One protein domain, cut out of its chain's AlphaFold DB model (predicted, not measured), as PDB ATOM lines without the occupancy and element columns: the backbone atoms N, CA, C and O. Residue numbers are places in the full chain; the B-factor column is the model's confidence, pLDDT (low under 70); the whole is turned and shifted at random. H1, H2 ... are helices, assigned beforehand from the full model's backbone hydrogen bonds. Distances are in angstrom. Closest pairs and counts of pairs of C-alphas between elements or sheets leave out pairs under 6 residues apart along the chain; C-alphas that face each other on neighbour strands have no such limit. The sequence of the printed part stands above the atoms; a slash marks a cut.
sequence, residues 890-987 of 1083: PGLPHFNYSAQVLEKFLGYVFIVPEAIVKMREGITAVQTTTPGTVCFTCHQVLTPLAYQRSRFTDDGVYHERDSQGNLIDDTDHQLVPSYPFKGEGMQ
ATOM      1  N   PRO A 890      45.696  47.957   8.654       79.44
ATOM      2  CA  PRO A 890      44.713  48.339   7.669       79.44
ATOM      3  C   PRO A 890      45.025  47.757   6.282       79.44
ATOM      4  O   PRO A 890      46.175  47.423   5.958       79.44
ATOM      5  N   GLY A 891      43.964  47.567   5.495       80.38
ATOM      6  CA  GLY A 891      44.009  47.110   4.106       80.38
ATOM      7  C   GLY A 891      44.048  48.270   3.109       80.38
ATOM      8  O   GLY A 891      45.092  48.854   2.832       80.38
ATOM      9  N   LEU A 892      42.905  48.600   2.511       75.88
ATOM     10  CA  LEU A 892      42.749  49.804   1.688       75.88
ATOM     11  C   LEU A 892      42.160  50.936   2.546       75.88
ATOM     12  O   LEU A 892      41.270  50.668   3.343       75.88
ATOM     13  N   PRO A 893      42.589  52.204   2.386       65.19
ATOM     14  CA  PRO A 893      43.640  52.709   1.495       65.19
ATOM     15  C   PRO A 893      45.068  52.586   2.072       65.19
ATOM     16  O   PRO A 893      46.029  53.001   1.421       65.19
ATOM     17  N   HIS A 894      45.225  52.057   3.288       72.00
ATOM     18  CA  HIS A 894      46.493  52.014   4.019       72.00
ATOM     19  C   HIS A 894      47.155  50.634   3.906       72.00
ATOM     20  O   HIS A 894      46.891  49.769   4.720       72.00
ATOM     21  N   PHE A 895      48.045  50.442   2.927       84.31
ATOM     22  CA  PHE A 895      48.665  49.163   2.521       84.31
ATOM     23  C   PHE A 895      49.568  48.441   3.556       84.31
ATOM     24  O   PHE A 895      50.464  47.688   3.162       84.31
ATOM     25  N   ASN A 896      49.375  48.658   4.858       86.25
ATOM     26  CA  ASN A 896      50.205  48.105   5.929       86.25
ATOM     27  C   ASN A 896      50.133  46.577   5.962       86.25
ATOM     28  O   ASN A 896      51.175  45.931   6.019       86.25
ATOM     29  N   TYR A 897      48.934  46.000   5.829       92.56
ATOM     30  CA  TYR A 897      48.769  44.547   5.757       92.56
ATOM     31  C   TYR A 897      49.583  43.931   4.612       92.56
ATOM     32  O   TYR A 897      50.408  43.048   4.835       92.56
ATOM     33  N   SER A 898      49.411  44.435   3.385       93.00
ATOM     34  CA  SER A 898      50.133  43.916   2.217       93.00
ATOM     35  C   SER A 898      51.644  44.095   2.358       93.00
ATOM     36  O   SER A 898      52.400  43.213   1.959       93.00
ATOM     37  N   ALA A 899      52.095  45.219   2.924       89.75
ATOM     38  CA  ALA A 899      53.511  45.449   3.180       89.75
ATOM     39  C   ALA A 899      54.065  44.411   4.159       89.75
ATOM     40  O   ALA A 899      55.065  43.771   3.847       89.75
ATOM     41  N   GLN A 900      53.363  44.170   5.264       91.50
ATOM     42  CA  GLN A 900      53.787  43.221   6.285       91.50
ATOM     43  C   GLN A 900      53.774  41.771   5.780       91.50
ATOM     44  O   GLN A 900      54.711  41.025   6.054       91.50
ATOM     45  N   VAL A 901      52.777  41.374   4.977       95.00
ATOM     46  CA  VAL A 901      52.749  40.054   4.317       95.00
ATOM     47  C   VAL A 901      53.965  39.875   3.407       95.00
ATOM     48  O   VAL A 901      54.660  38.861   3.471       95.00
ATOM     49  N   LEU A 902      54.249  40.862   2.554       93.56
ATOM     50  CA  LEU A 902      55.363  40.788   1.608       93.56
ATOM     51  C   LEU A 902      56.727  40.858   2.311       93.56
ATOM     52  O   LEU A 902      57.676  40.217   1.857       93.56
ATOM     53  N   GLU A 903      56.833  41.604   3.406       88.31
ATOM     54  CA  GLU A 903      58.037  41.702   4.231       88.31
ATOM     55  C   GLU A 903      58.301  40.388   4.974       88.31
ATOM     56  O   GLU A 903      59.324  39.745   4.728       88.31
ATOM     57  N   LYS A 904      57.343  39.929   5.791       91.50
ATOM     58  CA  LYS A 904      57.499  38.736   6.636       91.50
ATOM     59  C   LYS A 904      57.556  37.434   5.835       91.50
ATOM     60  O   LYS A 904      58.264  36.517   6.223       91.50
ATOM     61  N   PHE A 905      56.868  37.327   4.697       94.75
ATOM     62  CA  PHE A 905      56.807  36.050   3.971       94.75
ATOM     63  C   PHE A 905      57.555  36.030   2.644       94.75
ATOM     64  O   PHE A 905      57.894  34.951   2.182       94.75
ATOM     65  N   LEU A 906      57.862  37.176   2.026       89.50
ATOM     66  CA  LEU A 906      58.560  37.226   0.728       89.50
ATOM     67  C   LEU A 906      59.826  38.106   0.731       89.50
ATOM     68  O   LEU A 906      60.464  38.278  -0.320       89.50
ATOM     69  N   GLY A 907      60.209  38.639   1.900       82.12
ATOM     70  CA  GLY A 907      61.450  39.390   2.100       82.12
ATOM     71  C   GLY A 907      61.512  40.678   1.278       82.12
ATOM     72  O   GLY A 907      62.574  41.034   0.760       82.12
ATOM     73  N   TYR A 908      60.369  41.327   1.042       84.12
ATOM     74  CA  TYR A 908      60.344  42.658   0.436       84.12
ATOM     75  C   TYR A 908      60.746  43.716   1.462       84.12
ATOM     76  O   TYR A 908      60.307  43.675   2.603       84.12
ATOM     77  N   VAL A 909      61.526  44.704   1.021       78.31
ATOM     78  CA  VAL A 909      61.863  45.892   1.813       78.31
ATOM     79  C   VAL A 909      61.261  47.106   1.121       78.31
ATOM     80  O   VAL A 909      61.571  47.388  -0.042       78.31
ATOM     81  N   PHE A 910      60.392  47.827   1.824       77.75
ATOM     82  CA  PHE A 910      59.734  49.022   1.304       77.75
ATOM     83  C   PHE A 910      60.389  50.275   1.882       77.75
ATOM     84  O   PHE A 910      60.227  50.593   3.053       77.75
ATOM     85  N   ILE A 911      61.114  51.021   1.045       67.25
ATOM     86  CA  ILE A 911      61.727  52.296   1.438       67.25
ATOM     87  C   ILE A 911      60.877  53.435   0.881       67.25
ATOM     88  O   ILE A 911      60.755  53.591  -0.336       67.25
ATOM     89  N   VAL A 912      60.310  54.253   1.768       64.50
ATOM     90  CA  VAL A 912      59.499  55.420   1.396       64.50
ATOM     91  C   VAL A 912      60.229  56.696   1.824       64.50
ATOM     92  O   VAL A 912      60.282  56.991   3.014       64.50
ATOM     93  N   PRO A 913      60.796  57.480   0.891       64.12
ATOM     94  CA  PRO A 913      61.400  58.767   1.224       64.12
ATOM     95  C   PRO A 913      60.366  59.750   1.789       64.12
ATOM     96  O   PRO A 913      59.240  59.818   1.295       64.12
ATOM     97  N   GLU A 914      60.768  60.585   2.748       60.28
ATOM     98  CA  GLU A 914      59.895  61.575   3.408       60.28
ATOM     99  C   GLU A 914      59.206  62.529   2.408       60.28
ATOM    100  O   GLU A 914      58.036  62.880   2.558       60.28
ATOM    101  N   ALA A 915      59.890  62.865   1.308       60.69
ATOM    102  CA  ALA A 915      59.344  63.679   0.220       60.69
ATOM    103  C   ALA A 915      58.140  63.034  -0.504       60.69
ATOM    104  O   ALA A 915      57.325  63.749  -1.083       60.69
ATOM    105  N   ILE A 916      58.018  61.703  -0.474       59.62
ATOM    106  CA  ILE A 916      56.921  60.948  -1.098       59.62
ATOM    107  C   ILE A 916      55.712  60.842  -0.159       59.62
ATOM    108  O   ILE A 916      54.584  60.781  -0.641       59.62
ATOM    109  N   VAL A 917      55.911  60.890   1.165       62.09
ATOM    110  CA  VAL A 917      54.823  60.809   2.163       62.09
ATOM    111  C   VAL A 917      53.816  61.952   1.979       62.09
ATOM    112  O   VAL A 917      52.615  61.704   1.967       62.09
ATOM    113  N   LYS A 918      54.293  63.174   1.699       56.22
ATOM    114  CA  LYS A 918      53.445  64.358   1.441       56.22
ATOM    115  C   LYS A 918      52.702  64.328   0.098       56.22
ATOM    116  O   LYS A 918      51.737  65.059  -0.072       56.22
ATOM    117  N   MET A 919      53.130  63.498  -0.859       59.16
ATOM    118  CA  MET A 919      52.448  63.347  -2.155       59.16
ATOM    119  C   MET A 919      51.302  62.326  -2.115       59.16
ATOM    120  O   MET A 919      50.583  62.196  -3.101       59.16
ATOM    121  N   ARG A 920      51.148  61.569  -1.019       61.56
ATOM    122  CA  ARG A 920      50.128  60.513  -0.904       61.56
ATOM    123  C   ARG A 920      48.720  61.055  -0.643       61.56
ATOM    124  O   ARG A 920      47.757  60.335  -0.895       61.56
ATOM    125  N   GLU A 921      48.583  62.302  -0.193       56.22
ATOM    126  CA  GLU A 921      47.280  62.940   0.006       56.22
ATOM    127  C   GLU A 921      46.564  63.139  -1.344       56.22
ATOM    128  O   GLU A 921      46.959  63.966  -2.164       56.22
ATOM    129  N   GLY A 922      45.513  62.350  -1.592       57.81
ATOM    130  CA  GLY A 922      44.639  62.480  -2.768       57.81
ATOM    131  C   GLY A 922      44.933  61.547  -3.952       57.81
ATOM    132  O   GLY A 922      44.203  61.603  -4.942       57.81
ATOM    133  N   ILE A 923      45.942  60.668  -3.872       64.31
ATOM    134  CA  ILE A 923      46.192  59.632  -4.893       64.31
ATOM    135  C   ILE A 923      45.342  58.393  -4.581       64.31
ATOM    136  O   ILE A 923      45.413  57.837  -3.487       64.31
ATOM    137  N   THR A 924      44.556  57.927  -5.551       69.00
ATOM    138  CA  THR A 924      43.744  56.704  -5.397       69.00
ATOM    139  C   THR A 924      44.602  55.438  -5.486       69.00
ATOM    140  O   THR A 924      45.628  55.420  -6.169       69.00
ATOM    141  N   ALA A 925      44.162  54.341  -4.857       69.38
ATOM    142  CA  ALA A 925      44.861  53.051  -4.903       69.38
ATOM    143  C   ALA A 925      45.180  52.604  -6.345       69.38
ATOM    144  O   ALA A 925      46.307  52.208  -6.635       69.38
ATOM    145  N   VAL A 926      44.243  52.782  -7.280       69.81
ATOM    146  CA  VAL A 926      44.414  52.455  -8.707       69.81
ATOM    147  C   VAL A 926      45.463  53.339  -9.398       69.81
ATOM    148  O   VAL A 926      46.224  52.873 -10.241       69.81
ATOM    149  N   GLN A 927      45.580  54.618  -9.027       72.88
ATOM    150  CA  GLN A 927      46.595  55.505  -9.613       72.88
ATOM    151  C   GLN A 927      48.023  55.085  -9.236       72.88
ATOM    152  O   GLN A 927      48.953  55.320 -10.008       72.88
ATOM    153  N   THR A 928      48.210  54.410  -8.097       74.88
ATOM    154  CA  THR A 928      49.538  53.955  -7.650       74.88
ATOM    155  C   THR A 928      50.138  52.833  -8.504       74.88
ATOM    156  O   THR A 928      51.358  52.677  -8.510       74.88
ATOM    157  N   THR A 929      49.327  52.091  -9.268       76.50
ATOM    158  CA  THR A 929      49.781  51.000 -10.154       76.50
ATOM    159  C   THR A 929      50.022  51.453 -11.593       76.50
ATOM    160  O   THR A 929      50.303  50.629 -12.461       76.50
ATOM    161  N   THR A 930      49.975  52.758 -11.877       74.44
ATOM    162  CA  THR A 930      50.203  53.264 -13.237       74.44
ATOM    163  C   THR A 930      51.706  53.326 -13.562       74.44
ATOM    164  O   THR A 930      52.464  53.953 -12.806       74.44
ATOM    165  N   PRO A 931      52.161  52.741 -14.692       69.06
ATOM    166  CA  PRO A 931      53.546  52.847 -15.142       69.06
ATOM    167  C   PRO A 931      53.984  54.312 -15.289       69.06
ATOM    168  O   PRO A 931      53.356  55.088 -16.005       69.06
ATOM    169  N   GLY A 932      55.074  54.693 -14.615       59.06
ATOM    170  CA  GLY A 932      55.614  56.060 -14.630       59.06
ATOM    171  C   GLY A 932      55.331  56.885 -13.371       59.06
ATOM    172  O   GLY A 932      55.917  57.955 -13.216       59.06
ATOM    173  N   THR A 933      54.502  56.391 -12.445       66.44
ATOM    174  CA  THR A 933      54.362  57.008 -11.118       66.44
ATOM    175  C   THR A 933      55.532  56.633 -10.209       66.44
ATOM    176  O   THR A 933      56.105  55.548 -10.316       66.44
ATOM    177  N   VAL A 934      55.867  57.517  -9.265       66.50
ATOM    178  CA  VAL A 934      56.894  57.254  -8.239       66.50
ATOM    179  C   VAL A 934      56.503  56.116  -7.284       66.50
ATOM    180  O   VAL A 934      57.375  55.491  -6.688       66.50
ATOM    181  N   CYS A 935      55.205  55.806  -7.179       71.62
ATOM    182  CA  CYS A 935      54.664  54.738  -6.335       71.62
ATOM    183  C   CYS A 935      54.670  53.358  -7.020       71.62
ATOM    184  O   CYS A 935      54.659  52.340  -6.324       71.62
ATOM    185  N   PHE A 936      54.738  53.309  -8.359       75.19
ATOM    186  CA  PHE A 936      54.571  52.092  -9.164       75.19
ATOM    187  C   PHE A 936      55.438  50.921  -8.693       75.19
ATOM    188  O   PHE A 936      54.960  49.797  -8.579       75.19
ATOM    189  N   THR A 937      56.706  51.178  -8.361       73.69
ATOM    190  CA  THR A 937      57.662  50.124  -7.996       73.69
ATOM    191  C   THR A 937      57.216  49.295  -6.790       73.69
ATOM    192  O   THR A 937      57.375  48.076  -6.814       73.69
ATOM    193  N   CYS A 938      56.645  49.928  -5.762       78.50
ATOM    194  CA  CYS A 938      56.142  49.219  -4.580       78.50
ATOM    195  C   CYS A 938      54.705  48.730  -4.809       78.50
ATOM    196  O   CYS A 938      54.348  47.597  -4.485       78.50
ATOM    197  N   HIS A 939      53.880  49.576  -5.425       84.62
ATOM    198  CA  HIS A 939      52.443  49.347  -5.536       84.62
ATOM    199  C   HIS A 939      52.047  48.335  -6.608       84.62
ATOM    200  O   HIS A 939      50.952  47.788  -6.539       84.62
ATOM    201  N   GLN A 940      52.952  47.986  -7.527       85.44
ATOM    202  CA  GLN A 940      52.720  46.905  -8.488       85.44
ATOM    203  C   GLN A 940      52.515  45.521  -7.827       85.44
ATOM    204  O   GLN A 940      52.057  44.595  -8.492       85.44
ATOM    205  N   VAL A 941      52.867  45.370  -6.541       87.81
ATOM    206  CA  VAL A 941      52.614  44.155  -5.740       87.81
ATOM    207  C   VAL A 941      51.702  44.450  -4.543       87.81
ATOM    208  O   VAL A 941      50.811  43.653  -4.265       87.81
ATOM    209  N   LEU A 942      51.872  45.598  -3.868       89.88
ATOM    210  CA  LEU A 942      51.059  45.957  -2.693       89.88
ATOM    211  C   LEU A 942      49.576  46.126  -3.023       89.88
ATOM    212  O   LEU A 942      48.726  45.633  -2.283       89.88
ATOM    213  N   THR A 943      49.269  46.839  -4.112       90.69
ATOM    214  CA  THR A 943      47.891  47.211  -4.435       90.69
ATOM    215  C   THR A 943      47.055  45.997  -4.842       90.69
ATOM    216  O   THR A 943      46.004  45.814  -4.233       90.69
ATOM    217  N   PRO A 944      47.499  45.123  -5.771       92.81
ATOM    218  CA  PRO A 944      46.765  43.893  -6.082       92.81
ATOM    219  C   PRO A 944      46.521  43.002  -4.853       92.81
ATOM    220  O   PRO A 944      45.405  42.534  -4.652       92.81
ATOM    221  N   LEU A 945      47.530  42.845  -3.984       94.62
ATOM    222  CA  LEU A 945      47.406  42.052  -2.755       94.62
ATOM    223  C   LEU A 945      46.391  42.649  -1.769       94.62
ATOM    224  O   LEU A 945      45.655  41.920  -1.114       94.62
ATOM    225  N   ALA A 946      46.328  43.982  -1.671       93.19
ATOM    226  CA  ALA A 946      45.357  44.645  -0.804       93.19
ATOM    227  C   ALA A 946      43.917  44.409  -1.283       93.19
ATOM    228  O   ALA A 946      43.034  44.207  -0.453       93.19
ATOM    229  N   TYR A 947      43.690  44.372  -2.602       93.81
ATOM    230  CA  TYR A 947      42.384  44.024  -3.166       93.81
ATOM    231  C   TYR A 947      41.997  42.568  -2.887       93.81
ATOM    232  O   TYR A 947      40.862  42.322  -2.478       93.81
ATOM    233  N   GLN A 948      42.940  41.626  -2.971       94.69
ATOM    234  CA  GLN A 948      42.697  40.214  -2.641       94.69
ATOM    235  C   GLN A 948      42.297  39.967  -1.174       94.69
ATOM    236  O   GLN A 948      41.707  38.937  -0.851       94.69
ATOM    237  N   ARG A 949      42.559  40.926  -0.279       93.75
ATOM    238  CA  ARG A 949      42.156  40.890   1.136       93.75
ATOM    239  C   ARG A 949      40.781  41.529   1.398       93.75
ATOM    240  O   ARG A 949      40.295  41.465   2.523       93.75
ATOM    241  N   SER A 950      40.114  42.110   0.396       92.56
ATOM    242  CA  SER A 950      38.938  42.986   0.593       92.56
ATOM    243  C   SER A 950      37.737  42.339   1.297       92.56
ATOM    244  O   SER A 950      36.932  43.064   1.868       92.56
ATOM    245  N   ARG A 951      37.610  41.003   1.307       93.50
ATOM    246  CA  ARG A 951      36.562  40.291   2.073       93.50
ATOM    247  C   ARG A 951      36.807  40.256   3.588       93.50
ATOM    248  O   ARG A 951      35.947  39.781   4.324       93.50
ATOM    249  N   PHE A 952      37.944  40.756   4.074       93.12
ATOM    250  CA  PHE A 952      38.273  40.829   5.498       93.12
ATOM    251  C   PHE A 952      38.441  42.279   5.946       93.12
ATOM    252  O   PHE A 952      39.268  43.012   5.398       93.12
ATOM    253  N   THR A 953      37.681  42.681   6.968       90.69
ATOM    254  CA  THR A 953      37.810  44.006   7.592       90.69
ATOM    255  C   THR A 953      39.169  44.178   8.275       90.69
ATOM    256  O   THR A 953      39.941  43.225   8.402       90.69
ATOM    257  N   ASP A 954      39.472  45.391   8.737       88.75
ATOM    258  CA  ASP A 954      40.673  45.702   9.531       88.75
ATOM    259  C   ASP A 954      40.708  45.026  10.908       88.75
ATOM    260  O   ASP A 954      41.786  44.835  11.461       88.75
ATOM    261  N   ASP A 955      39.564  44.514  11.362       86.69
ATOM    262  CA  ASP A 955      39.431  43.682  12.565       86.69
ATOM    263  C   ASP A 955      39.391  42.173  12.243       86.69
ATOM    264  O   ASP A 955      38.999  41.359  13.079       86.69
ATOM    265  N   GLY A 956      39.711  41.777  11.003       88.69
ATOM    266  CA  GLY A 956      39.757  40.374  10.575       88.69
ATOM    267  C   GLY A 956      38.392  39.701  10.387       88.69
ATOM    268  O   GLY A 956      38.319  38.472  10.327       88.69
ATOM    269  N   VAL A 957      37.302  40.470  10.282       90.69
ATOM    270  CA  VAL A 957      35.941  39.934  10.117       90.69
ATOM    271  C   VAL A 957      35.626  39.706   8.639       90.69
ATOM    272  O   VAL A 957      35.785  40.599   7.804       90.69
ATOM    273  N   TYR A 958      35.146  38.504   8.315       93.06
ATOM    274  CA  TYR A 958      34.728  38.152   6.959       93.06
ATOM    275  C   TYR A 958      33.398  38.816   6.577       93.06
ATOM    276  O   TYR A 958      32.449  38.823   7.365       93.06
ATOM    277  N   HIS A 959      33.307  39.317   5.347       93.44
ATOM    278  CA  HIS A 959      32.088  39.878   4.777       93.44
ATOM    279  C   HIS A 959      32.036  39.680   3.256       93.44
ATOM    280  O   HIS A 959      33.015  39.875   2.542       93.44
ATOM    281  N   GLU A 960      30.862  39.299   2.745       92.56
ATOM    282  CA  GLU A 960      30.646  39.079   1.304       92.56
ATOM    283  C   GLU A 960      30.262  40.356   0.553       92.56
ATOM    284  O   GLU A 960      30.359  40.417  -0.675       92.56
ATOM    285  N   ARG A 961      29.754  41.354   1.283       91.56
ATOM    286  CA  ARG A 961      29.165  42.566   0.721       91.56
ATOM    287  C   ARG A 961      29.734  43.813   1.367       91.56
ATOM    288  O   ARG A 961      29.957  43.829   2.574       91.56
ATOM    289  N   ASP A 962      29.928  44.848   0.558       86.19
ATOM    290  CA  ASP A 962      30.372  46.161   1.016       86.19
ATOM    291  C   ASP A 962      29.269  46.900   1.802       86.19
ATOM    292  O   ASP A 962      28.133  46.433   1.936       86.19
ATOM    293  N   SER A 963      29.584  48.098   2.305       83.00
ATOM    294  CA  SER A 963      28.634  48.951   3.042       83.00
ATOM    295  C   SER A 963      27.421  49.408   2.216       83.00
ATOM    296  O   SER A 963      26.461  49.941   2.771       83.00
ATOM    297  N   GLN A 964      27.448  49.195   0.901       86.81
ATOM    298  CA  GLN A 964      26.393  49.534  -0.052       86.81
ATOM    299  C   GLN A 964      25.584  48.290  -0.470       86.81
ATOM    300  O   GLN A 964      24.623  48.408  -1.230       86.81
ATOM    301  N   GLY A 965      25.933  47.105   0.046       87.75
ATOM    302  CA  GLY A 965      25.276  45.830  -0.234       87.75
ATOM    303  C   GLY A 965      25.741  45.133  -1.519       87.75
ATOM    304  O   GLY A 965      25.181  44.086  -1.870       87.75
ATOM    305  N   ASN A 966      26.750  45.657  -2.220       92.38
ATOM    306  CA  ASN A 966      27.301  45.034  -3.426       92.38
ATOM    307  C   ASN A 966      28.244  43.892  -3.055       92.38
ATOM    308  O   ASN A 966      28.895  43.950  -2.019       92.38
ATOM    309  N   LEU A 967      28.336  42.865  -3.905       93.44
ATOM    310  CA  LEU A 967      29.333  41.808  -3.725       93.44
ATOM    311  C   LEU A 967      30.744  42.391  -3.826       93.44
ATOM    312  O   LEU A 967      31.029  43.166  -4.739       93.44
ATOM    313  N   ILE A 968      31.609  41.986  -2.903       92.69
ATOM    314  CA  ILE A 968      33.010  42.400  -2.894       92.69
ATOM    315  C   ILE A 968      33.785  41.600  -3.939       92.69
ATOM    316  O   ILE A 968      33.782  40.367  -3.921       92.69
ATOM    317  N   ASP A 969      34.464  42.325  -4.829       92.06
ATOM    318  CA  ASP A 969      35.461  41.792  -5.756       92.06
ATOM    319  C   ASP A 969      36.824  41.713  -5.051       92.06
ATOM    320  O   ASP A 969      37.514  42.726  -4.896       92.06
ATOM    321  N   ASP A 970      37.189  40.508  -4.616       92.31
ATOM    322  CA  ASP A 970      38.477  40.159  -4.011       92.31
ATOM    323  C   ASP A 970      39.464  39.555  -5.021       92.31
ATOM    324  O   ASP A 970      40.364  38.802  -4.652       92.31
ATOM    325  N   THR A 971      39.327  39.863  -6.311       93.94
ATOM    326  CA  THR A 971      40.373  39.549  -7.291       93.94
ATOM    327  C   THR A 971      41.547  40.532  -7.192       93.94
ATOM    328  O   THR A 971      41.528  41.505  -6.440       93.94
ATOM    329  N   ASP A 972      42.586  40.339  -8.005       88.88
ATOM    330  CA  ASP A 972      43.672  41.314  -8.178       88.88
ATOM    331  C   ASP A 972      43.276  42.543  -9.031       88.88
ATOM    332  O   ASP A 972      44.125  43.387  -9.345       88.88
ATOM    333  N   HIS A 973      42.003  42.627  -9.453       88.94
ATOM    334  CA  HIS A 973      41.427  43.670 -10.322       88.94
ATOM    335  C   HIS A 973      42.160  43.821 -11.668       88.94
ATOM    336  O   HIS A 973      41.969  44.796 -12.395       88.94
ATOM    337  N   GLN A 974      43.037  42.865 -12.005       87.38
ATOM    338  CA  GLN A 974      43.928  42.883 -13.168       87.38
ATOM    339  C   GLN A 974      44.730  44.192 -13.299       87.38
ATOM    340  O   GLN A 974      45.132  44.583 -14.399       87.38
ATOM    341  N   LEU A 975      44.995  44.866 -12.172       81.75
ATOM    342  CA  LEU A 975      45.615  46.197 -12.139       81.75
ATOM    343  C   LEU A 975      47.036  46.197 -12.699       81.75
ATOM    344  O   LEU A 975      47.522  47.220 -13.182       81.75
ATOM    345  N   VAL A 976      47.722  45.061 -12.584       83.44
ATOM    346  CA  VAL A 976      49.126  44.904 -12.948       83.44
ATOM    347  C   VAL A 976      49.284  43.598 -13.729       83.44
ATOM    348  O   VAL A 976      49.266  42.514 -13.142       83.44
ATOM    349  N   PRO A 977      49.511  43.660 -15.055       78.12
ATOM    350  CA  PRO A 977      49.663  42.462 -15.877       78.12
ATOM    351  C   PRO A 977      50.799  41.533 -15.435       78.12
ATOM    352  O   PRO A 977      50.720  40.331 -15.672       78.12
ATOM    353  N   SER A 978      51.837  42.059 -14.785       77.56
ATOM    354  CA  SER A 978      52.987  41.295 -14.289       77.56
ATOM    355  C   SER A 978      52.856  40.813 -12.840       77.56
ATOM    356  O   SER A 978      53.824  40.274 -12.309       77.56
ATOM    357  N   TYR A 979      51.719  41.032 -12.170       85.25
ATOM    358  CA  TYR A 979      51.522  40.549 -10.802       85.25
ATOM    359  C   TYR A 979      51.555  39.010 -10.786       85.25
ATOM    360  O   TYR A 979      50.809  38.397 -11.549       85.25
ATOM    361  N   PRO A 980      52.415  38.362  -9.980       83.19
ATOM    362  CA  PRO A 980      52.600  36.912 -10.055       83.19
ATOM    363  C   PRO A 980      51.524  36.118  -9.299       83.19
ATOM    364  O   PRO A 980      51.366  34.925  -9.538       83.19
ATOM    365  N   PHE A 981      50.753  36.766  -8.421       92.81
ATOM    366  CA  PHE A 981      49.837  36.099  -7.489       92.81
ATOM    367  C   PHE A 981      48.350  36.297  -7.837       92.81
ATOM    368  O   PHE A 981      47.499  36.321  -6.958       92.81
ATOM    369  N   LYS A 982      48.031  36.470  -9.128       90.94
ATOM    370  CA  LYS A 982      46.667  36.776  -9.613       90.94
ATOM    371  C   LYS A 982      45.633  35.740  -9.188       90.94
ATOM    372  O   LYS A 982      45.965  34.559  -9.090       90.94
ATOM    373  N   GLY A 983      44.374  36.142  -9.092       91.69
ATOM    374  CA  GLY A 983      43.262  35.249  -8.762       91.69
ATOM    375  C   GLY A 983      42.401  35.789  -7.629       91.69
ATOM    376  O   GLY A 983      42.599  36.918  -7.184       91.69
ATOM    377  N   GLU A 984      41.437  34.976  -7.204       91.75
ATOM    378  CA  GLU A 984      40.430  35.340  -6.207       91.75
ATOM    379  C   GLU A 984      40.927  35.092  -4.776       91.75
ATOM    380  O   GLU A 984      41.395  33.998  -4.443       91.75
ATOM    381  N   GLY A 985      40.804  36.119  -3.938       92.75
ATOM    382  CA  GLY A 985      41.037  36.065  -2.504       92.75
ATOM    383  C   GLY A 985      42.486  35.806  -2.088       92.75
ATOM    384  O   GLY A 985      43.410  35.651  -2.892       92.75
ATOM    385  N   MET A 986      42.684  35.707  -0.774       95.56
ATOM    386  CA  MET A 986      43.997  35.424  -0.184       95.56
ATOM    387  C   MET A 986      44.506  34.005  -0.470       95.56
ATOM    388  O   MET A 986      45.715  33.783  -0.433       95.56
ATOM    389  N   GLN A 987      43.621  33.059  -0.799       95.50
ATOM    390  CA  GLN A 987      44.011  31.702  -1.197       95.50
ATOM    391  C   GLN A 987      44.848  31.709  -2.485       95.50
ATOM    392  O   GLN A 987      45.906  31.080  -2.529       95.50
TER     393      GLN A 987
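This is residues 890 to 987 of the 1083 residues of an uncharacterized protein of Chthonomonas calidirosea (strain DSM 23976 / ICMP 18418 / T49) (UniProt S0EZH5). With little regular structure, loops surround the longest helix, H4, which H1 crosses and H3 touches near its first residues, while 949 to 987 loop away and fold back beside it. The printed part has 98 residues, of which only 33 are in the named helices, H1, H2, H3 and H4 in order along the chain, with no named strand; by its named elements the class is all helix, and the whole is compact, with a radius of gyration of the C-alphas of 13.5 A and spans of 38 by 28 by 26 A.

H4, residues 936 to 948, touches H1, residues 896 to 906, with 942 to 946 alone, about perpendicular at 78 degrees; the closest C-alphas, Ser 898 and Leu 942, are 5.4 A apart. H3, residues 925 to 929, touches H4, closest C-alphas Thr 929 and Phe 936 at 5.0 A. H2, residues 914 to 917, is apart from H1, H3 and H4. Every O i to N i+4 pair is within hydrogen-bond range in H1, 7 of 9 in H4 and 0 of 1 in H3, where 2 of 2 O i to N i+3 pairs are; H2 is too short.

H1, 14.7 A long, begins at C-alpha 896 (50.205, 48.105, 5.929); H4, 18.0 A, ends at C-alpha 948 (42.697, 40.214, -2.641).

The printed part has no cut, and its links are short. Residues 893, 911 to 926 and 931 to 934 are under pLDDT 70.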